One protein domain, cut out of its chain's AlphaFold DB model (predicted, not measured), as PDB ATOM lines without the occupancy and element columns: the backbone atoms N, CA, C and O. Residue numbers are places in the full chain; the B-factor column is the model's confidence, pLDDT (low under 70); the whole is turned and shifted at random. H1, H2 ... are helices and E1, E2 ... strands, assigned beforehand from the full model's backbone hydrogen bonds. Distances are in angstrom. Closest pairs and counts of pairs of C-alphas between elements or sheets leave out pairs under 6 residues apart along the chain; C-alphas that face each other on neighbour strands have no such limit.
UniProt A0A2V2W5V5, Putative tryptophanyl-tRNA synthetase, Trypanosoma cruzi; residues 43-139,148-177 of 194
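Overview. This is residues 43 to 139 and 148 to 177 of the 194 residues of the protein "Putative tryptophanyl-tRNA synthetase" of Trypanosoma cruzi (UniProt A0A2V2W5V5). Helices H2 and H5 run side by side, the end of H6 packs on H2 at a steep angle, and the small ribbon of strands E1 and E2 lies beside H6. H1 and H7 lie away from this core, and residues 43 to 50 stick out. The printed part has 127 residues with seven named helices and two named strands, in the order H1 H2 H3 H4 H5 E1 H6 E2 H7; the sheet E1 E2 is parallel. It is mostly helix, only just loose, close to compact, with a radius of gyration of the C-alphas of 16.9 A and spans of 53 by 38 by 23 A.

Along the chain. Find C-alpha 51 at (26.133, -24.207, 7.164), where H1, residues 51 to 58, begins. H2, residues 65 to 84, runs 28.9 A; H3, residues 91 to 94, and H4, residues 99 to 102, follow. H5, residues 112 to 125, runs 20.0 A. Then come E1, residues 132 to 135, H6, residues 148 to 161, 19.8 A long, and E2, residues 165 to 168. H7, residues 171 to 177, ends at C-alpha 177, (17.663, -48.712, -4.614).

Arrangement. H1 and H7 touch no helix. H2 and H5 touch, closest at C-alphas 74 and 120, 6.0 A, with a shallow tilt of 19 degrees. Residues 160 to 161 of H6 touch H2, closest at C-alphas 160 and 75, 5.4 A. H3 and H6 only just touch, with 3 pairs of C-alphas within 8 A, the closest 92 and 159, 5.2 A. H4 and H6 are close but not clearly touching; C-alphas 100 and 153, their closest, are 7.8 A apart. Between E1 and E2, look at N 166 and O 132, 2.9 A, within hydrogen-bond range. Every O i to N i+4 pair is within range in H1, H2, H5, H6 and H7; H3 and H4 are too short for one.

Size, cuts and confidence. The farthest C-alphas, of Thr 44 and Ser 86, are 54.2 A apart. Residues 140 to 147 are cut out, leaving 14.3 A between C-alphas 139 and 148. Of the links printed whole, none is long. Confidence is under 70 at residues 85 to 94, 139 and 173 to 177.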
ATOM      1  N   ALA A  43      22.998 -25.969  -3.344       90.44
ATOM      2  CA  ALA A  43      23.077 -24.633  -2.776       90.44
ATOM      3  C   ALA A  43      22.373 -23.629  -3.692       90.44
ATOM      4  O   ALA A  43      22.543 -23.662  -4.912       90.44
ATOM      5  N   THR A  44      21.624 -22.708  -3.100       87.44
ATOM      6  CA  THR A  44      21.003 -21.585  -3.807       87.44
ATOM      7  C   THR A  44      21.977 -20.409  -3.940       87.44
ATOM      8  O   THR A  44      21.919 -19.650  -4.910       87.44
ATOM      9  N   GLY A  45      22.872 -20.233  -2.964       84.81
ATOM     10  CA  GLY A  45      23.801 -19.105  -2.906       84.81
ATOM     11  C   GLY A  45      25.093 -19.303  -3.717       84.81
ATOM     12  O   GLY A  45      25.588 -20.423  -3.842       84.81
ATOM     13  N   PRO A  46      25.735 -18.213  -4.187       86.62
ATOM     14  CA  PRO A  46      27.007 -18.280  -4.921       86.62
ATOM     15  C   PRO A  46      28.199 -18.715  -4.050       86.62
ATOM     16  O   PRO A  46      29.261 -19.037  -4.574       86.62
ATOM     17  N   ARG A  47      28.040 -18.710  -2.719       88.06
ATOM     18  CA  ARG A  47      29.068 -19.099  -1.739       88.06
ATOM     19  C   ARG A  47      28.990 -20.577  -1.332       88.06
ATOM     20  O   ARG A  47      29.750 -20.997  -0.466       88.06
ATOM     21  N   GLY A  48      28.103 -21.356  -1.951       90.44
ATOM     22  CA  GLY A  48      27.810 -22.725  -1.537       90.44
ATOM     23  C   GLY A  48      26.749 -22.786  -0.438       90.44
ATOM     24  O   GLY A  48      25.969 -21.848  -0.277       90.44
ATOM     25  N   VAL A  49      26.709 -23.921   0.264       91.62
ATOM     26  CA  VAL A  49      25.714 -24.225   1.304       91.62
ATOM     27  C   VAL A  49      25.917 -23.322   2.523       91.62
ATOM     28  O   VAL A  49      27.041 -23.155   2.996       91.62
ATOM     29  N   ASP A  50      24.828 -22.770   3.049       92.44
ATOM     30  CA  ASP A  50      24.810 -22.008   4.298       92.44
ATOM     31  C   ASP A  50      24.793 -22.961   5.512       92.44
ATOM     32  O   ASP A  50      23.747 -23.470   5.925       92.44
ATOM     33  N   TYR A  51      25.973 -23.241   6.072       92.44
ATOM     34  CA  TYR A  51      26.133 -24.207   7.164       92.44
ATOM     35  C   TYR A  51      25.485 -23.772   8.488       92.44
ATOM     36  O   TYR A  51      25.056 -24.641   9.248       92.44
ATOM     37  N   ASP A  52      25.330 -22.472   8.745       91.31
ATOM     38  CA  ASP A  52      24.638 -21.981   9.946       91.31
ATOM     39  C   ASP A  52      23.147 -22.335   9.889       91.31
ATOM     40  O   ASP A  52      22.543 -22.759  10.879       91.31
ATOM     41  N   ARG A  53      22.550 -22.253   8.694       90.00
ATOM     42  CA  ARG A  53      21.177 -22.726   8.476       90.00
ATOM     43  C   ARG A  53      21.061 -24.234   8.596       90.00
ATOM     44  O   ARG A  53      20.069 -24.709   9.139       90.00
ATOM     45  N   VAL A  54      22.052 -24.986   8.115       90.56
ATOM     46  CA  VAL A  54      22.088 -26.451   8.262       90.56
ATOM     47  C   VAL A  54      22.087 -26.833   9.745       90.56
ATOM     48  O   VAL A  54      21.296 -27.690  10.142       90.56
ATOM     49  N   LEU A  55      22.896 -26.169  10.578       92.38
ATOM     50  CA  LEU A  55      22.907 -26.395  12.028       92.38
ATOM     51  C   LEU A  55      21.517 -26.202  12.642       92.38
ATOM     52  O   LEU A  55      21.039 -27.081  13.362       92.38
ATOM     53  N   ALA A  56      20.851 -25.092  12.311       91.50
ATOM     54  CA  ALA A  56      19.513 -24.781  12.810       91.50
ATOM     55  C   ALA A  56      18.447 -25.769  12.305       91.50
ATOM     56  O   ALA A  56      17.627 -26.235  13.093       91.50
ATOM     57  N   LEU A  57      18.478 -26.116  11.014       91.38
ATOM     58  CA  LEU A  57      17.507 -27.012  10.381       91.38
ATOM     59  C   LEU A  57      17.563 -28.418  10.973       91.38
ATOM     60  O   LEU A  57      16.530 -29.007  11.279       91.38
ATOM     61  N   PHE A  58      18.768 -28.966  11.122       93.31
ATOM     62  CA  PHE A  58      18.919 -30.294  11.696       93.31
ATOM     63  C   PHE A  58      18.830 -30.247  13.226       93.31
ATOM     64  O   PHE A  58      18.476 -31.258  13.827       93.31
ATOM     65  N   GLY A  59      19.110 -29.118  13.881       93.50
ATOM     66  CA  GLY A  59      19.151 -29.002  15.342       93.50
ATOM     67  C   GLY A  59      20.398 -29.659  15.931       93.50
ATOM     68  O   GLY A  59      20.306 -30.400  16.909       93.50
ATOM     69  N   SER A  60      21.538 -29.503  15.260       95.00
ATOM     70  CA  SER A  60      22.860 -29.945  15.721       95.00
ATOM     71  C   SER A  60      23.636 -28.783  16.330       95.00
ATOM     72  O   SER A  60      23.385 -27.627  15.996       95.00
ATOM     73  N   GLU A  61      24.622 -29.093  17.159       96.00
ATOM     74  CA  GLU A  61      25.453 -28.094  17.826       96.00
ATOM     75  C   GLU A  61      26.724 -27.811  17.012       96.00
ATOM     76  O   GLU A  61      27.235 -28.722  16.347       96.00
ATOM     77  N   PRO A  62      27.234 -26.568  17.013       96.81
ATOM     78  CA  PRO A  62      28.502 -26.249  16.373       96.81
ATOM     79  C   PRO A  62      29.669 -26.865  17.148       96.81
ATOM     80  O   PRO A  62      29.637 -26.972  18.368       96.81
ATOM     81  N   VAL A  63      30.737 -27.224  16.441       96.50
ATOM     82  CA  VAL A  63      32.009 -27.584  17.077       96.50
ATOM     83  C   VAL A  63      32.690 -26.305  17.555       96.50
ATOM     84  O   VAL A  63      33.257 -25.569  16.750       96.50
ATOM     85  N   ASP A  64      32.612 -26.050  18.857       95.12
ATOM     86  CA  ASP A  64      33.140 -24.856  19.513       95.12
ATOM     87  C   ASP A  64      34.516 -25.097  20.168       95.12
ATOM     88  O   ASP A  64      34.973 -26.230  20.354       95.12
ATOM     89  N   GLU A  65      35.217 -24.016  20.520       94.81
ATOM     90  CA  GLU A  65      36.507 -24.091  21.212       94.81
ATOM     91  C   GLU A  65      36.461 -24.913  22.520       94.81
ATOM     92  O   GLU A  65      37.366 -25.730  22.720       94.81
ATOM     93  N   PRO A  66      35.440 -24.778  23.396       96.12
ATOM     94  CA  PRO A  66      35.295 -25.630  24.575       96.12
ATOM     95  C   PRO A  66      35.259 -27.130  24.263       96.12
ATOM     96  O   PRO A  66      35.901 -27.920  24.963       96.12
ATOM     97  N   LEU A  67      34.539 -27.557  23.224       95.94
ATOM     98  CA  LEU A  67      34.495 -28.962  22.828       95.94
ATOM     99  C   LEU A  67      35.841 -29.447  22.289       95.94
ATOM    100  O   LEU A  67      36.269 -30.560  22.608       95.94
ATOM    101  N   LEU A  68      36.531 -28.619  21.500       95.38
ATOM    102  CA  LEU A  68      37.870 -28.942  21.006       95.38
ATOM    103  C   LEU A  68      38.872 -29.094  22.151       95.38
ATOM    104  O   LEU A  68      39.659 -30.040  22.145       95.38
ATOM    105  N   GLN A  69      38.785 -28.242  23.175       95.06
ATOM    106  CA  GLN A  69      39.594 -28.382  24.382       95.06
ATOM    107  C   GLN A  69      39.322 -29.721  25.089       95.06
ATOM    108  O   GLN A  69      40.262 -30.434  25.440       95.06
ATOM    109  N   ARG A  70      38.054 -30.130  25.236       94.81
ATOM    110  CA  ARG A  70      37.706 -31.439  25.827       94.81
ATOM    111  C   ARG A  70      38.258 -32.615  25.021       94.81
ATOM    112  O   ARG A  70      38.681 -33.624  25.596       94.81
ATOM    113  N   LEU A  71      38.257 -32.510  23.692       94.56
ATOM    114  CA  LEU A  71      38.855 -33.518  22.816       94.56
ATOM    115  C   LEU A  71      40.372 -33.605  23.039       94.56
ATOM    116  O   LEU A  71      40.913 -34.706  23.148       94.56
ATOM    117  N   GLU A  72      41.054 -32.464  23.146       93.19
ATOM    118  CA  GLU A  72      42.488 -32.409  23.443       93.19
ATOM    119  C   GLU A  72      42.820 -33.008  24.816       93.19
ATOM    120  O   GLU A  72      43.737 -33.827  24.920       93.19
ATOM    121  N   GLU A  73      42.048 -32.680  25.852       92.19
ATOM    122  CA  GLU A  73      42.184 -33.249  27.198       92.19
ATOM    123  C   GLU A  73      42.010 -34.774  27.188       92.19
ATOM    124  O   GLU A  73      42.838 -35.506  27.734       92.19
ATOM    125  N   THR A  74      40.974 -35.272  26.507       91.81
ATOM    126  CA  THR A  74      40.699 -36.713  26.385       91.81
ATOM    127  C   THR A  74      41.842 -37.442  25.682       91.81
ATOM    128  O   THR A  74      42.304 -38.491  26.139       91.81
ATOM    129  N   ARG A  75      42.348 -36.863  24.589       90.50
ATOM    130  CA  ARG A  75      43.490 -37.388  23.839       90.50
ATOM    131  C   ARG A  75      44.755 -37.440  24.700       90.50
ATOM    132  O   ARG A  75      45.493 -38.427  24.659       90.50
ATOM    133  N   ASN A  76      45.029 -36.386  25.466       89.06
ATOM    134  CA  ASN A  76      46.198 -36.333  26.340       89.06
ATOM    135  C   ASN A  76      46.109 -37.393  27.448       89.06
ATOM    136  O   ASN A  76      47.063 -38.148  27.629       89.06
ATOM    137  N   GLY A  77      44.940 -37.554  28.077       87.12
ATOM    138  CA  GLY A  77      44.710 -38.625  29.053       87.12
ATOM    139  C   GLY A  77      44.900 -40.027  28.458       87.12
ATOM    140  O   GLY A  77      45.514 -40.898  29.077       87.12
ATOM    141  N   ARG A  78      44.463 -40.255  27.209       83.94
ATOM    142  CA  ARG A  78      44.721 -41.524  26.502       83.94
ATOM    143  C   ARG A  78      46.209 -41.770  26.288       83.94
ATOM    144  O   ARG A  78      46.654 -42.909  26.453       83.94
ATOM    145  N   LYS A  79      46.958 -40.737  25.893       82.62
ATOM    146  CA  LYS A  79      48.407 -40.812  25.671       82.62
ATOM    147  C   LYS A  79      49.140 -41.200  26.952       82.62
ATOM    148  O   LYS A  79      49.984 -42.087  26.899       82.62
ATOM    149  N   GLU A  80      48.796 -40.588  28.079       84.19
ATOM    150  CA  GLU A  80      49.369 -40.922  29.389       84.19
ATOM    151  C   GLU A  80      49.086 -42.385  29.759       84.19
ATOM    152  O   GLU A  80      50.006 -43.139  30.078       84.19
ATOM    153  N   HIS A  81      47.840 -42.838  29.587       79.94
ATOM    154  CA  HIS A  81      47.460 -44.236  29.813       79.94
ATOM    155  C   HIS A  81      48.191 -45.222  28.872       79.94
ATOM    156  O   HIS A  81      48.569 -46.322  29.282       79.94
ATOM    157  N   ALA A  82      48.431 -44.831  27.611       77.69
ATOM    158  CA  ALA A  82      49.183 -45.622  26.627       77.69
ATOM    159  C   ALA A  82      50.676 -45.728  26.951       77.69
ATOM    160  O   ALA A  82      51.308 -46.701  26.571       77.69
ATOM    161  N   GLN A  83      51.254 -44.710  27.587       72.62
ATOM    162  CA  GLN A  83      52.663 -44.713  27.981       72.62
ATOM    163  C   GLN A  83      52.888 -45.529  29.255       72.62
ATOM    164  O   GLN A  83      53.920 -46.180  29.382       72.62
ATOM    165  N   ALA A  84      51.919 -45.523  30.176       72.12
ATOM    166  CA  ALA A  84      51.963 -46.325  31.396       72.12
ATOM    167  C   ALA A  84      51.830 -47.837  31.128       72.12
ATOM    168  O   ALA A  84      52.422 -48.649  31.836       72.12
ATOM    169  N   THR A  85      51.078 -48.220  30.093       69.19
ATOM    170  CA  THR A  85      50.880 -49.617  29.687       69.19
ATOM    171  C   THR A  85      51.789 -49.886  28.489       69.19
ATOM    172  O   THR A  85      51.522 -49.383  27.409       69.19
ATOM    173  N   SER A  86      52.883 -50.632  28.656       55.72
ATOM    174  CA  SER A  86      54.002 -50.813  27.700       55.72
ATOM    175  C   SER A  86      53.672 -51.383  26.298       55.72
ATOM    176  O   SER A  86      54.573 -51.729  25.539       55.72
ATOM    177  N   THR A  87      52.404 -51.441  25.896       55.19
ATOM    178  CA  THR A  87      51.874 -51.889  24.595       55.19
ATOM    179  C   THR A  87      51.956 -50.830  23.482       55.19
ATOM    180  O   THR A  87      51.146 -50.817  22.553       55.19
ATOM    181  N   ALA A  88      52.931 -49.919  23.532       50.34
ATOM    182  CA  ALA A  88      53.037 -48.805  22.590       50.34
ATOM    183  C   ALA A  88      53.649 -49.220  21.235       50.34
ATOM    184  O   ALA A  88      54.815 -48.956  20.949       50.34
ATOM    185  N   GLN A  89      52.834 -49.811  20.360       42.12
ATOM    186  CA  GLN A  89      53.062 -49.831  18.911       42.12
ATOM    187  C   GLN A  89      51.960 -49.007  18.233       42.12
ATOM    188  O   GLN A  89      50.943 -49.532  17.794       42.12
ATOM    189  N   GLY A  90      52.130 -47.685  18.188       52.12
ATOM    190  CA  GLY A  90      51.240 -46.803  17.433       52.12
ATOM    191  C   GLY A  90      51.603 -45.325  17.570       52.12
ATOM    192  O   GLY A  90      51.883 -44.840  18.663       52.12
ATOM    193  N   GLU A  91      51.556 -44.585  16.460       54.94
ATOM    194  CA  GLU A  91      51.840 -43.140  16.350       54.94
ATOM    195  C   GLU A  91      50.889 -42.227  17.164       54.94
ATOM    196  O   GLU A  91      51.059 -41.003  17.188       54.94
ATOM    197  N   ALA A  92      49.928 -42.809  17.891       53.56
ATOM    198  CA  ALA A  92      48.897 -42.134  18.684       53.56
ATOM    199  C   ALA A  92      49.448 -41.040  19.628       53.56
ATOM    200  O   ALA A  92      48.815 -40.007  19.841       53.56
ATOM    201  N   GLY A  93      50.675 -41.197  20.143       52.97
ATOM    202  CA  GLY A  93      51.290 -40.251  21.084       52.97
ATOM    203  C   GLY A  93      51.741 -38.897  20.505       52.97
ATOM    204  O   GLY A  93      52.056 -37.983  21.281       52.97
ATOM    205  N   ARG A  94      51.789 -38.726  19.173       60.72
ATOM    206  CA  ARG A  94      52.325 -37.513  18.507       60.72
ATOM    207  C   ARG A  94      51.337 -36.764  17.606       60.72
ATOM    208  O   ARG A  94      51.720 -35.774  16.994       60.72
ATOM    209  N   MET A  95      50.076 -37.181  17.531       70.38
ATOM    210  CA  MET A  95      49.132 -36.572  16.583       70.38
ATOM    211  C   MET A  95      48.627 -35.196  17.037       70.38
ATOM    212  O   MET A  95      47.958 -35.110  18.055       70.38
ATOM    213  N   ALA A  96      48.899 -34.122  16.299       85.50
ATOM    214  CA  ALA A  96      48.242 -32.833  16.543       85.50
ATOM    215  C   ALA A  96      46.731 -32.908  16.244       85.50
ATOM    216  O   ALA A  96      46.290 -33.815  15.533       85.50
ATOM    217  N   LEU A  97      45.953 -31.936  16.740       89.50
ATOM    218  CA  LEU A  97      44.533 -31.821  16.407       89.50
ATOM    219  C   LEU A  97      44.351 -31.789  14.883       89.50
ATOM    220  O   LEU A  97      45.000 -31.003  14.182       89.50
ATOM    221  N   LEU A  98      43.476 -32.657  14.367       93.50
ATOM    222  CA  LEU A  98      43.241 -32.774  12.933       93.50
ATOM    223  C   LEU A  98      42.818 -31.421  12.352       93.50
ATOM    224  O   LEU A  98      41.901 -30.765  12.846       93.50
ATOM    225  N   HIS A  99      43.457 -31.018  11.253       94.31
ATOM    226  CA  HIS A  99      43.209 -29.720  10.620       94.31
ATOM    227  C   HIS A  99      41.751 -29.516  10.164       94.31
ATOM    228  O   HIS A  99      41.360 -28.380   9.913       94.31
ATOM    229  N   PHE A 100      40.947 -30.582  10.086       95.94
ATOM    230  CA  PHE A 100      39.515 -30.508   9.806       95.94
ATOM    231  C   PHE A 100      38.740 -29.704  10.852       95.94
ATOM    232  O   PHE A 100      37.820 -28.987  10.477       95.94
ATOM    233  N   PHE A 101      39.139 -29.766  12.123       94.38
ATOM    234  CA  PHE A 101      38.526 -28.969  13.185       94.38
ATOM    235  C   PHE A 101      38.909 -27.493  13.047       94.38
ATOM    236  O   PHE A 101      38.053 -26.627  12.927       94.38
ATOM    237  N   ARG A 102      40.213 -27.209  12.920       91.44
ATOM    238  CA  ARG A 102      40.744 -25.837  12.790       91.44
ATOM    239  C   ARG A 102      40.253 -25.087  11.550       91.44
ATOM    240  O   ARG A 102      40.303 -23.864  11.523       91.44
ATOM    241  N   ARG A 103      39.878 -25.810  10.493       94.50
ATOM    242  CA  ARG A 103      39.391 -25.238   9.229       94.50
ATOM    243  C   ARG A 103      37.867 -25.285   9.091       94.50
ATOM    244  O   ARG A 103      37.381 -24.950   8.018       94.50
ATOM    245  N   GLY A 104      37.133 -25.737  10.111       93.38
ATOM    246  CA  GLY A 104      35.672 -25.844  10.049       93.38
ATOM    247  C   GLY A 104      35.161 -26.837   8.999       93.38
ATOM    248  O   GLY A 104      34.059 -26.681   8.489       93.38
ATOM    249  N   ILE A 105      35.953 -27.856   8.643       95.19
ATOM    250  CA  ILE A 105      35.501 -28.951   7.764       95.19
ATOM    251  C   ILE A 105      34.563 -29.875   8.550       95.19
ATOM    252  O   ILE A 105      33.542 -30.318   8.036       95.19
ATOM    253  N   VAL A 106      34.908 -30.145   9.811       96.06
ATOM    254  CA  VAL A 106      34.004 -30.753  10.793       96.06
ATOM    255  C   VAL A 106      33.492 -29.619  11.665       96.06
ATOM    256  O   VAL A 106      34.224 -29.124  12.517       96.06
ATOM    257  N   PHE A 107      32.269 -29.177  11.392       95.38
ATOM    258  CA  PHE A 107      31.701 -27.957  11.970       95.38
ATOM    259  C   PHE A 107      30.528 -28.217  12.918       95.38
ATOM    260  O   PHE A 107      30.132 -27.314  13.644       95.38
ATOM    261  N   SER A 108      29.968 -29.429  12.923       96.69
ATOM    262  CA  SER A 108      28.769 -29.771  13.693       96.69
ATOM    263  C   SER A 108      28.912 -31.094  14.434       96.69
ATOM    264  O   SER A 108      29.560 -32.014  13.929       96.69
ATOM    265  N   HIS A 109      28.218 -31.241  15.559       97.12
ATOM    266  CA  HIS A 109      28.116 -32.495  16.299       97.12
ATOM    267  C   HIS A 109      26.750 -32.677  16.985       97.12
ATOM    268  O   HIS A 109      25.905 -31.783  17.011       97.12
ATOM    269  N   ARG A 110      26.546 -33.870  17.559       96.62
ATOM    270  CA  ARG A 110      25.482 -34.192  18.525       96.62
ATOM    271  C   ARG A 110      26.076 -35.051  19.625       96.62
ATOM    272  O   ARG A 110      26.761 -36.020  19.306       96.62
ATOM    273  N   ASP A 111      25.876 -34.660  20.879       95.62
ATOM    274  CA  ASP A 111      26.319 -35.405  22.069       95.62
ATOM    275  C   ASP A 111      27.813 -35.779  22.099       95.62
ATOM    276  O   ASP A 111      28.232 -36.679  22.830       95.62
ATOM    277  N   PHE A 112      28.660 -35.085  21.328       95.88
ATOM    278  CA  PHE A 112      30.083 -35.415  21.257       95.88
ATOM    279  C   PHE A 112      30.793 -35.139  22.584       95.88
ATOM    280  O   PHE A 112      31.632 -35.934  22.994       95.88
ATOM    281  N   GLY A 113      30.404 -34.084  23.309       95.25
ATOM    282  CA  GLY A 113      30.901 -33.825  24.662       95.25
ATOM    283  C   GLY A 113      30.619 -34.992  25.614       95.25
ATOM    284  O   GLY A 113      31.537 -35.503  26.250       95.25
ATOM    285  N   THR A 114      29.377 -35.484  25.628       94.00
ATOM    286  CA  THR A 114      28.968 -36.657  26.416       94.00
ATOM    287  C   THR A 114      29.754 -37.906  26.018       94.00
ATOM    288  O   THR A 114      30.198 -38.670  26.877       94.00
ATOM    289  N   ALA A 115      29.981 -38.110  24.718       94.00
ATOM    290  CA  ALA A 115      30.797 -39.216  24.231       94.00
ATOM    291  C   ALA A 115      32.246 -39.128  24.742       94.00
ATOM    292  O   ALA A 115      32.794 -40.140  25.179       94.00
ATOM    293  N   LEU A 116      32.857 -37.937  24.748       94.56
ATOM    294  CA  LEU A 116      34.204 -37.729  25.290       94.56
ATOM    295  C   LEU A 116      34.271 -38.045  26.788       94.56
ATOM    296  O   LEU A 116      35.197 -38.730  27.223       94.56
ATOM    297  N   ASP A 117      33.271 -37.635  27.567       93.56
ATOM    298  CA  ASP A 117      33.203 -37.956  28.997       93.56
ATOM    299  C   ASP A 117      33.083 -39.474  29.234       93.56
ATOM    300  O   ASP A 117      33.792 -40.034  30.077       93.56
ATOM    301  N   CYS A 118      32.285 -40.181  28.424       92.00
ATOM    302  CA  CYS A 118      32.213 -41.647  28.432       92.00
ATOM    303  C   CYS A 118      33.557 -42.311  28.088       92.00
ATOM    304  O   CYS A 118      33.937 -43.307  28.715       92.00
ATOM    305  N   VAL A 119      34.294 -41.773  27.110       92.12
ATOM    306  CA  VAL A 119      35.632 -42.268  26.750       92.12
ATOM    307  C   VAL A 119      36.601 -42.069  27.912       92.12
ATOM    308  O   VAL A 119      37.276 -43.018  28.302       92.12
ATOM    309  N   ARG A 120      36.631 -40.884  28.530       90.31
ATOM    310  CA  ARG A 120      37.481 -40.603  29.698       90.31
ATOM    311  C   ARG A 120      37.183 -41.545  30.863       90.31
ATOM    312  O   ARG A 120      38.110 -42.104  31.445       90.31
ATOM    313  N   ALA A 121      35.906 -41.777  31.160       89.25
ATOM    314  CA  ALA A 121      35.497 -42.730  32.189       89.25
ATOM    315  C   ALA A 121      35.950 -44.165  31.858       89.25
ATOM    316  O   ALA A 121      36.420 -44.879  32.741       89.25
ATOM    317  N   SER A 122      35.875 -44.562  30.583       86.62
ATOM    318  CA  SER A 122      36.339 -45.874  30.103       86.62
ATOM    319  C   SER A 122      37.848 -46.069  30.285       86.62
ATOM    320  O   SER A 122      38.293 -47.171  30.603       86.62
ATOM    321  N   LEU A 123      38.641 -45.004  30.109       82.19
ATOM    322  CA  LEU A 123      40.091 -45.035  30.336       82.19
ATOM    323  C   LEU A 123      40.434 -45.243  31.816       82.19
ATOM    324  O   LEU A 123      41.376 -45.968  32.121       82.19
ATOM    325  N   ALA A 124      39.657 -44.658  32.732       82.25
ATOM    326  CA  ALA A 124      39.848 -44.850  34.169       82.25
ATOM    327  C   ALA A 124      39.510 -46.284  34.619       82.25
ATOM    328  O   ALA A 124      40.170 -46.823  35.504       82.25
ATOM    329  N   THR A 125      38.501 -46.914  34.008       83.50
ATOM    330  CA  THR A 125      38.067 -48.277  34.356       83.50
ATOM    331  C   THR A 125      38.757 -49.377  33.547       83.50
ATOM    332  O   THR A 125      38.527 -50.553  33.823       83.50
ATOM    333  N   GLY A 126      39.541 -49.032  32.519       75.38
ATOM    334  CA  GLY A 126      40.188 -49.992  31.613       75.38
ATOM    335  C   GLY A 126      39.215 -50.802  30.745       75.38
ATOM    336  O   GLY A 126      39.593 -51.820  30.173       75.38
ATOM    337  N   THR A 127      37.949 -50.384  30.654       76.50
ATOM    338  CA  THR A 127      36.885 -51.087  29.921       76.50
ATOM    339  C   THR A 127      36.268 -50.152  28.895       76.50
ATOM    340  O   THR A 127      35.696 -49.125  29.252       76.50
ATOM    341  N   HIS A 128      36.368 -50.501  27.612       71.12
ATOM    342  CA  HIS A 128      35.826 -49.684  26.527       71.12
ATOM    343  C   HIS A 128      34.293 -49.675  26.560       71.12
ATOM    344  O   HIS A 128      33.660 -50.701  26.323       71.12
ATOM    345  N   ARG A 129      33.693 -48.506  26.818       78.31
ATOM    346  CA  ARG A 129      32.229 -48.296  26.773       78.31
ATOM    347  C   ARG A 129      31.760 -47.557  25.520       78.31
ATOM    348  O   ARG A 129      30.585 -47.234  25.398       78.31
ATOM    349  N   ALA A 130      32.678 -47.281  24.601       88.44
ATOM    350  CA  ALA A 130      32.421 -46.581  23.355       88.44
ATOM    351  C   ALA A 130      33.148 -47.274  22.198       88.44
ATOM    352  O   ALA A 130      34.182 -47.916  22.389       88.44
ATOM    353  N   TYR A 131      32.607 -47.116  20.996       93.12
ATOM    354  CA  TYR A 131      33.214 -47.547  19.743       93.12
ATOM    355  C   TYR A 131      32.864 -46.538  18.649       93.12
ATOM    356  O   TYR A 131      31.912 -45.768  18.776       93.12
ATOM    357  N   LEU A 132      33.655 -46.521  17.582       95.94
ATOM    358  CA  LEU A 132      33.406 -45.693  16.411       95.94
ATOM    359  C   LEU A 132      32.597 -46.481  15.387       95.94
ATOM    360  O   LEU A 132      32.859 -47.660  15.142       95.94
ATOM    361  N   TYR A 133      31.647 -45.801  14.758       96.44
ATOM    362  CA  TYR A 133      30.817 -46.355  13.702       96.44
ATOM    363  C   TYR A 133      30.806 -45.409  12.507       96.44
ATOM    364  O   TYR A 133      30.563 -44.212  12.647       96.44
ATOM    365  N   THR A 134      31.083 -45.948  11.326       96.25
ATOM    366  CA  THR A 134      30.940 -45.239  10.052       96.25
ATOM    367  C   THR A 134      30.493 -46.225   8.982       96.25
ATOM    368  O   THR A 134      30.479 -47.434   9.207       96.25
ATOM    369  N   GLY A 135      30.123 -45.735   7.807       92.44
ATOM    370  CA  GLY A 135      29.674 -46.598   6.727       92.44
ATOM    371  C   GLY A 135      29.952 -46.016   5.358       92.44
ATOM    372  O   GLY A 135      30.191 -44.818   5.194       92.44
ATOM    373  N   ARG A 136      29.916 -46.889   4.355       89.19
ATOM    374  CA  ARG A 136      30.037 -46.502   2.953       89.19
ATOM    375  C   ARG A 136      29.162 -47.405   2.107       89.19
ATOM    376  O   ARG A 136      29.509 -48.551   1.847       89.19
ATOM    377  N   GLY A 137      28.061 -46.852   1.604       83.38
ATOM    378  CA  GLY A 137      27.227 -47.537   0.622       83.38
ATOM    379  C   GLY A 137      28.021 -47.811  -0.660       83.38
ATOM    380  O   GLY A 137      28.496 -46.850  -1.276       83.38
ATOM    381  N   PRO A 138      28.172 -49.069  -1.106       74.94
ATOM    382  CA  PRO A 138      28.940 -49.377  -2.303       74.94
ATOM    383  C   PRO A 138      28.290 -48.788  -3.552       74.94
ATOM    384  O   PRO A 138      27.292 -49.274  -4.076       74.94
ATOM    385  N   SER A 139      28.817 -47.663  -4.024       66.75
ATOM    386  CA  SER A 139      28.467 -47.102  -5.328       66.75
ATOM    387  C   SER A 139      29.349 -47.719  -6.425       66.75
ATOM    388  O   SER A 139      30.356 -48.366  -6.134       66.75
ATOM    389  N   VAL A 148      37.291 -39.756   1.048       92.62
ATOM    390  CA  VAL A 148      38.446 -39.889   1.938       92.62
ATOM    391  C   VAL A 148      38.249 -39.072   3.219       92.62
ATOM    392  O   VAL A 148      38.747 -39.464   4.271       92.62
ATOM    393  N   ILE A 149      37.483 -37.976   3.166       94.38
ATOM    394  CA  ILE A 149      37.302 -37.056   4.301       94.38
ATOM    395  C   ILE A 149      36.706 -37.759   5.538       94.38
ATOM    396  O   ILE A 149      37.340 -37.687   6.595       94.38
ATOM    397  N   PRO A 150      35.578 -38.501   5.456       94.56
ATOM    398  CA  PRO A 150      35.050 -39.220   6.615       94.56
ATOM    399  C   PRO A 150      36.032 -40.260   7.164       94.56
ATOM    400  O   PRO A 150      36.228 -40.329   8.371       94.56
ATOM    401  N   PHE A 151      36.712 -41.020   6.298       95.06
ATOM    402  CA  PHE A 151      37.653 -42.054   6.741       95.06
ATOM    403  C   PHE A 151      38.898 -41.485   7.423       95.06
ATOM    404  O   PHE A 151      39.340 -42.046   8.424       95.06
ATOM    405  N   LEU A 152      39.447 -40.364   6.940       95.06
ATOM    406  CA  LEU A 152      40.563 -39.691   7.610       95.06
ATOM    407  C   LEU A 152      40.164 -39.178   8.992       95.06
ATOM    408  O   LEU A 152      40.933 -39.325   9.942       95.06
ATOM    409  N   LEU A 153      38.958 -38.620   9.120       95.81
ATOM    410  CA  LEU A 153      38.426 -38.198  10.412       95.81
ATOM    411  C   LEU A 153      38.264 -39.393  11.356       95.81
ATOM    412  O   LEU A 153      38.736 -39.345  12.489       95.81
ATOM    413  N   THR A 154      37.628 -40.472  10.897       95.75
ATOM    414  CA  THR A 154      37.397 -41.659  11.725       95.75
ATOM    415  C   THR A 154      38.706 -42.330  12.127       95.75
ATOM    416  O   THR A 154      38.847 -42.732  13.278       95.75
ATOM    417  N   ARG A 155      39.689 -42.397  11.222       94.12
ATOM    418  CA  ARG A 155      41.024 -42.911  11.539       94.12
ATOM    419  C   ARG A 155      41.722 -42.052  12.589       94.12
ATOM    420  O   ARG A 155      42.252 -42.587  13.556       94.12
ATOM    421  N   TYR A 156      41.679 -40.730  12.433       94.25
ATOM    422  CA  TYR A 156      42.215 -39.814  13.435       94.25
ATOM    423  C   TYR A 156      41.558 -40.029  14.805       94.25
ATOM    424  O   TYR A 156      42.259 -40.126  15.807       94.25
ATOM    425  N   LEU A 157      40.227 -40.136  14.861       94.06
ATOM    426  CA  LEU A 157      39.501 -40.363  16.115       94.06
ATOM    427  C   LEU A 157      39.819 -41.733  16.726       94.06
ATOM    428  O   LEU A 157      39.939 -41.834  17.945       94.06
ATOM    429  N   GLN A 158      39.991 -42.766  15.898       92.38
ATOM    430  CA  GLN A 158      40.408 -44.096  16.340       92.38
ATOM    431  C   GLN A 158      41.754 -44.025  17.061       92.38
ATOM    432  O   GLN A 158      41.869 -44.522  18.179       92.38
ATOM    433  N   ASP A 159      42.742 -43.363  16.458       89.75
ATOM    434  CA  ASP A 159      44.081 -43.248  17.031       89.75
ATOM    435  C   ASP A 159      44.101 -42.303  18.250       89.75
ATOM    436  O   ASP A 159      44.746 -42.599  19.258       89.75
ATOM    437  N   ALA A 160      43.361 -41.190  18.200       90.25
ATOM    438  CA  ALA A 160      43.317 -40.191  19.270       90.25
ATOM    439  C   ALA A 160      42.589 -40.681  20.532       90.25
ATOM    440  O   ALA A 160      42.992 -40.337  21.644       90.25
ATOM    441  N   LEU A 161      41.521 -41.469  20.371       90.44
ATOM    442  CA  LEU A 161      40.682 -41.947  21.476       90.44
ATOM    443  C   LEU A 161      40.962 -43.411  21.844       90.44
ATOM    444  O   LEU A 161      40.577 -43.860  22.922       90.44
ATOM    445  N   GLY A 162      41.650 -44.161  20.979       87.56
ATOM    446  CA  GLY A 162      41.946 -45.579  21.180       87.56
ATOM    447  C   GLY A 162      40.697 -46.460  21.179       87.56
ATOM    448  O   GLY A 162      40.606 -47.373  21.996       87.56
ATOM    449  N   LEU A 163      39.720 -46.160  20.320       90.19
ATOM    450  CA  LEU A 163      38.443 -46.875  20.264       90.19
ATOM    451  C   LEU A 163      38.422 -47.936  19.153       90.19
ATOM    452  O   LEU A 163      38.997 -47.716  18.083       90.19
ATOM    453  N   PRO A 164      37.712 -49.062  19.352       91.81
ATOM    454  CA  PRO A 164      37.423 -49.985  18.260       91.81
ATOM    455  C   PRO A 164      36.533 -49.304  17.209       91.81
ATOM    456  O   PRO A 164      35.707 -48.453  17.540       91.81
ATOM    457  N   LEU A 165      36.705 -49.677  15.939       94.62
ATOM    458  CA  LEU A 165      35.997 -49.096  14.797       94.62
ATOM    459  C   LEU A 165      35.240 -50.181  14.029       94.62
ATOM    460  O   LEU A 165      35.830 -51.181  13.629       94.62
ATOM    461  N   VAL A 166      33.960 -49.930  13.768       96.00
ATOM    462  CA  VAL A 166      33.106 -50.728  12.886       96.00
ATOM    463  C   VAL A 166      32.792 -49.914  11.629       96.00
ATOM    464  O   VAL A 166      32.337 -48.773  11.719       96.00
ATOM    465  N   ILE A 167      33.034 -50.500  10.454       95.38
ATOM    466  CA  ILE A 167      32.721 -49.894   9.152       95.38
ATOM    467  C   ILE A 167      31.621 -50.718   8.483       95.38
ATOM    468  O   ILE A 167      31.844 -51.875   8.133       95.38
ATOM    469  N   GLN A 168      30.443 -50.126   8.291       93.06
ATOM    470  CA  GLN A 168      29.327 -50.772   7.604       93.06
ATOM    471  C   GLN A 168      29.450 -50.636   6.081       93.06
ATOM    472  O   GLN A 168      29.643 -49.538   5.551       93.06
ATOM    473  N   MET A 169      29.246 -51.750   5.378       87.62
ATOM    474  CA  MET A 169      29.079 -51.804   3.924       87.62
ATOM    475  C   MET A 169      27.635 -52.243   3.623       87.62
ATOM    476  O   MET A 169      27.364 -53.442   3.615       87.62
ATOM    477  N   PRO A 170      26.679 -51.300   3.485       81.50
ATOM    478  CA  PRO A 170      25.274 -51.631   3.251       81.50
ATOM    479  C   PRO A 170      25.047 -51.993   1.774       81.50
ATOM    480  O   PRO A 170      24.573 -51.192   0.961       81.50
ATOM    481  N   ASP A 171      25.472 -53.203   1.408       74.94
ATOM    482  CA  ASP A 171      25.296 -53.794   0.076       74.94
ATOM    483  C   ASP A 171      23.817 -54.123  -0.200       74.94
ATOM    484  O   ASP A 171      23.351 -54.052  -1.339       74.94
ATOM    485  N   ASP A 172      23.062 -54.419   0.857       74.38
ATOM    486  CA  ASP A 172      21.623 -54.677   0.857       74.38
ATOM    487  C   ASP A 172      20.809 -53.425   0.500       74.38
ATOM    488  O   ASP A 172      19.964 -53.470  -0.394       74.38
ATOM    489  N   GLU A 173      21.114 -52.279   1.110       66.56
ATOM    490  CA  GLU A 173      20.473 -50.995   0.810       66.56
ATOM    491  C   GLU A 173      20.607 -50.653  -0.688       66.56
ATOM    492  O   GLU A 173      19.676 -50.163  -1.332       66.56
ATOM    493  N   LYS A 174      21.761 -50.968  -1.289       60.50
ATOM    494  CA  LYS A 174      22.001 -50.749  -2.721       60.50
ATOM    495  C   LYS A 174      21.170 -51.659  -3.617       60.50
ATOM    496  O   LYS A 174      20.797 -51.196  -4.692       60.50
ATOM    497  N   HIS A 175      20.877 -52.888  -3.194       60.75
ATOM    498  CA  HIS A 175      20.021 -53.810  -3.941       60.75
ATOM    499  C   HIS A 175      18.569 -53.316  -4.015       60.75
ATOM    500  O   HIS A 175      17.918 -53.486  -5.036       60.75
ATOM    501  N   PHE A 176      18.075 -52.643  -2.973       62.03
ATOM    502  CA  PHE A 176      16.719 -52.083  -2.985       62.03
ATOM    503  C   PHE A 176      16.598 -50.775  -3.779       62.03
ATOM    504  O   PHE A 176      15.517 -50.450  -4.263       62.03
ATOM    505  N   PHE A 177      17.685 -50.009  -3.920       58.88
ATOM    506  CA  PHE A 177      17.663 -48.712  -4.614       58.88
ATOM    507  C   PHE A 177      18.235 -48.728  -6.033       58.88
ATOM    508  O   PHE A 177      18.204 -47.703  -6.716       58.88
TER     509      PHE A 177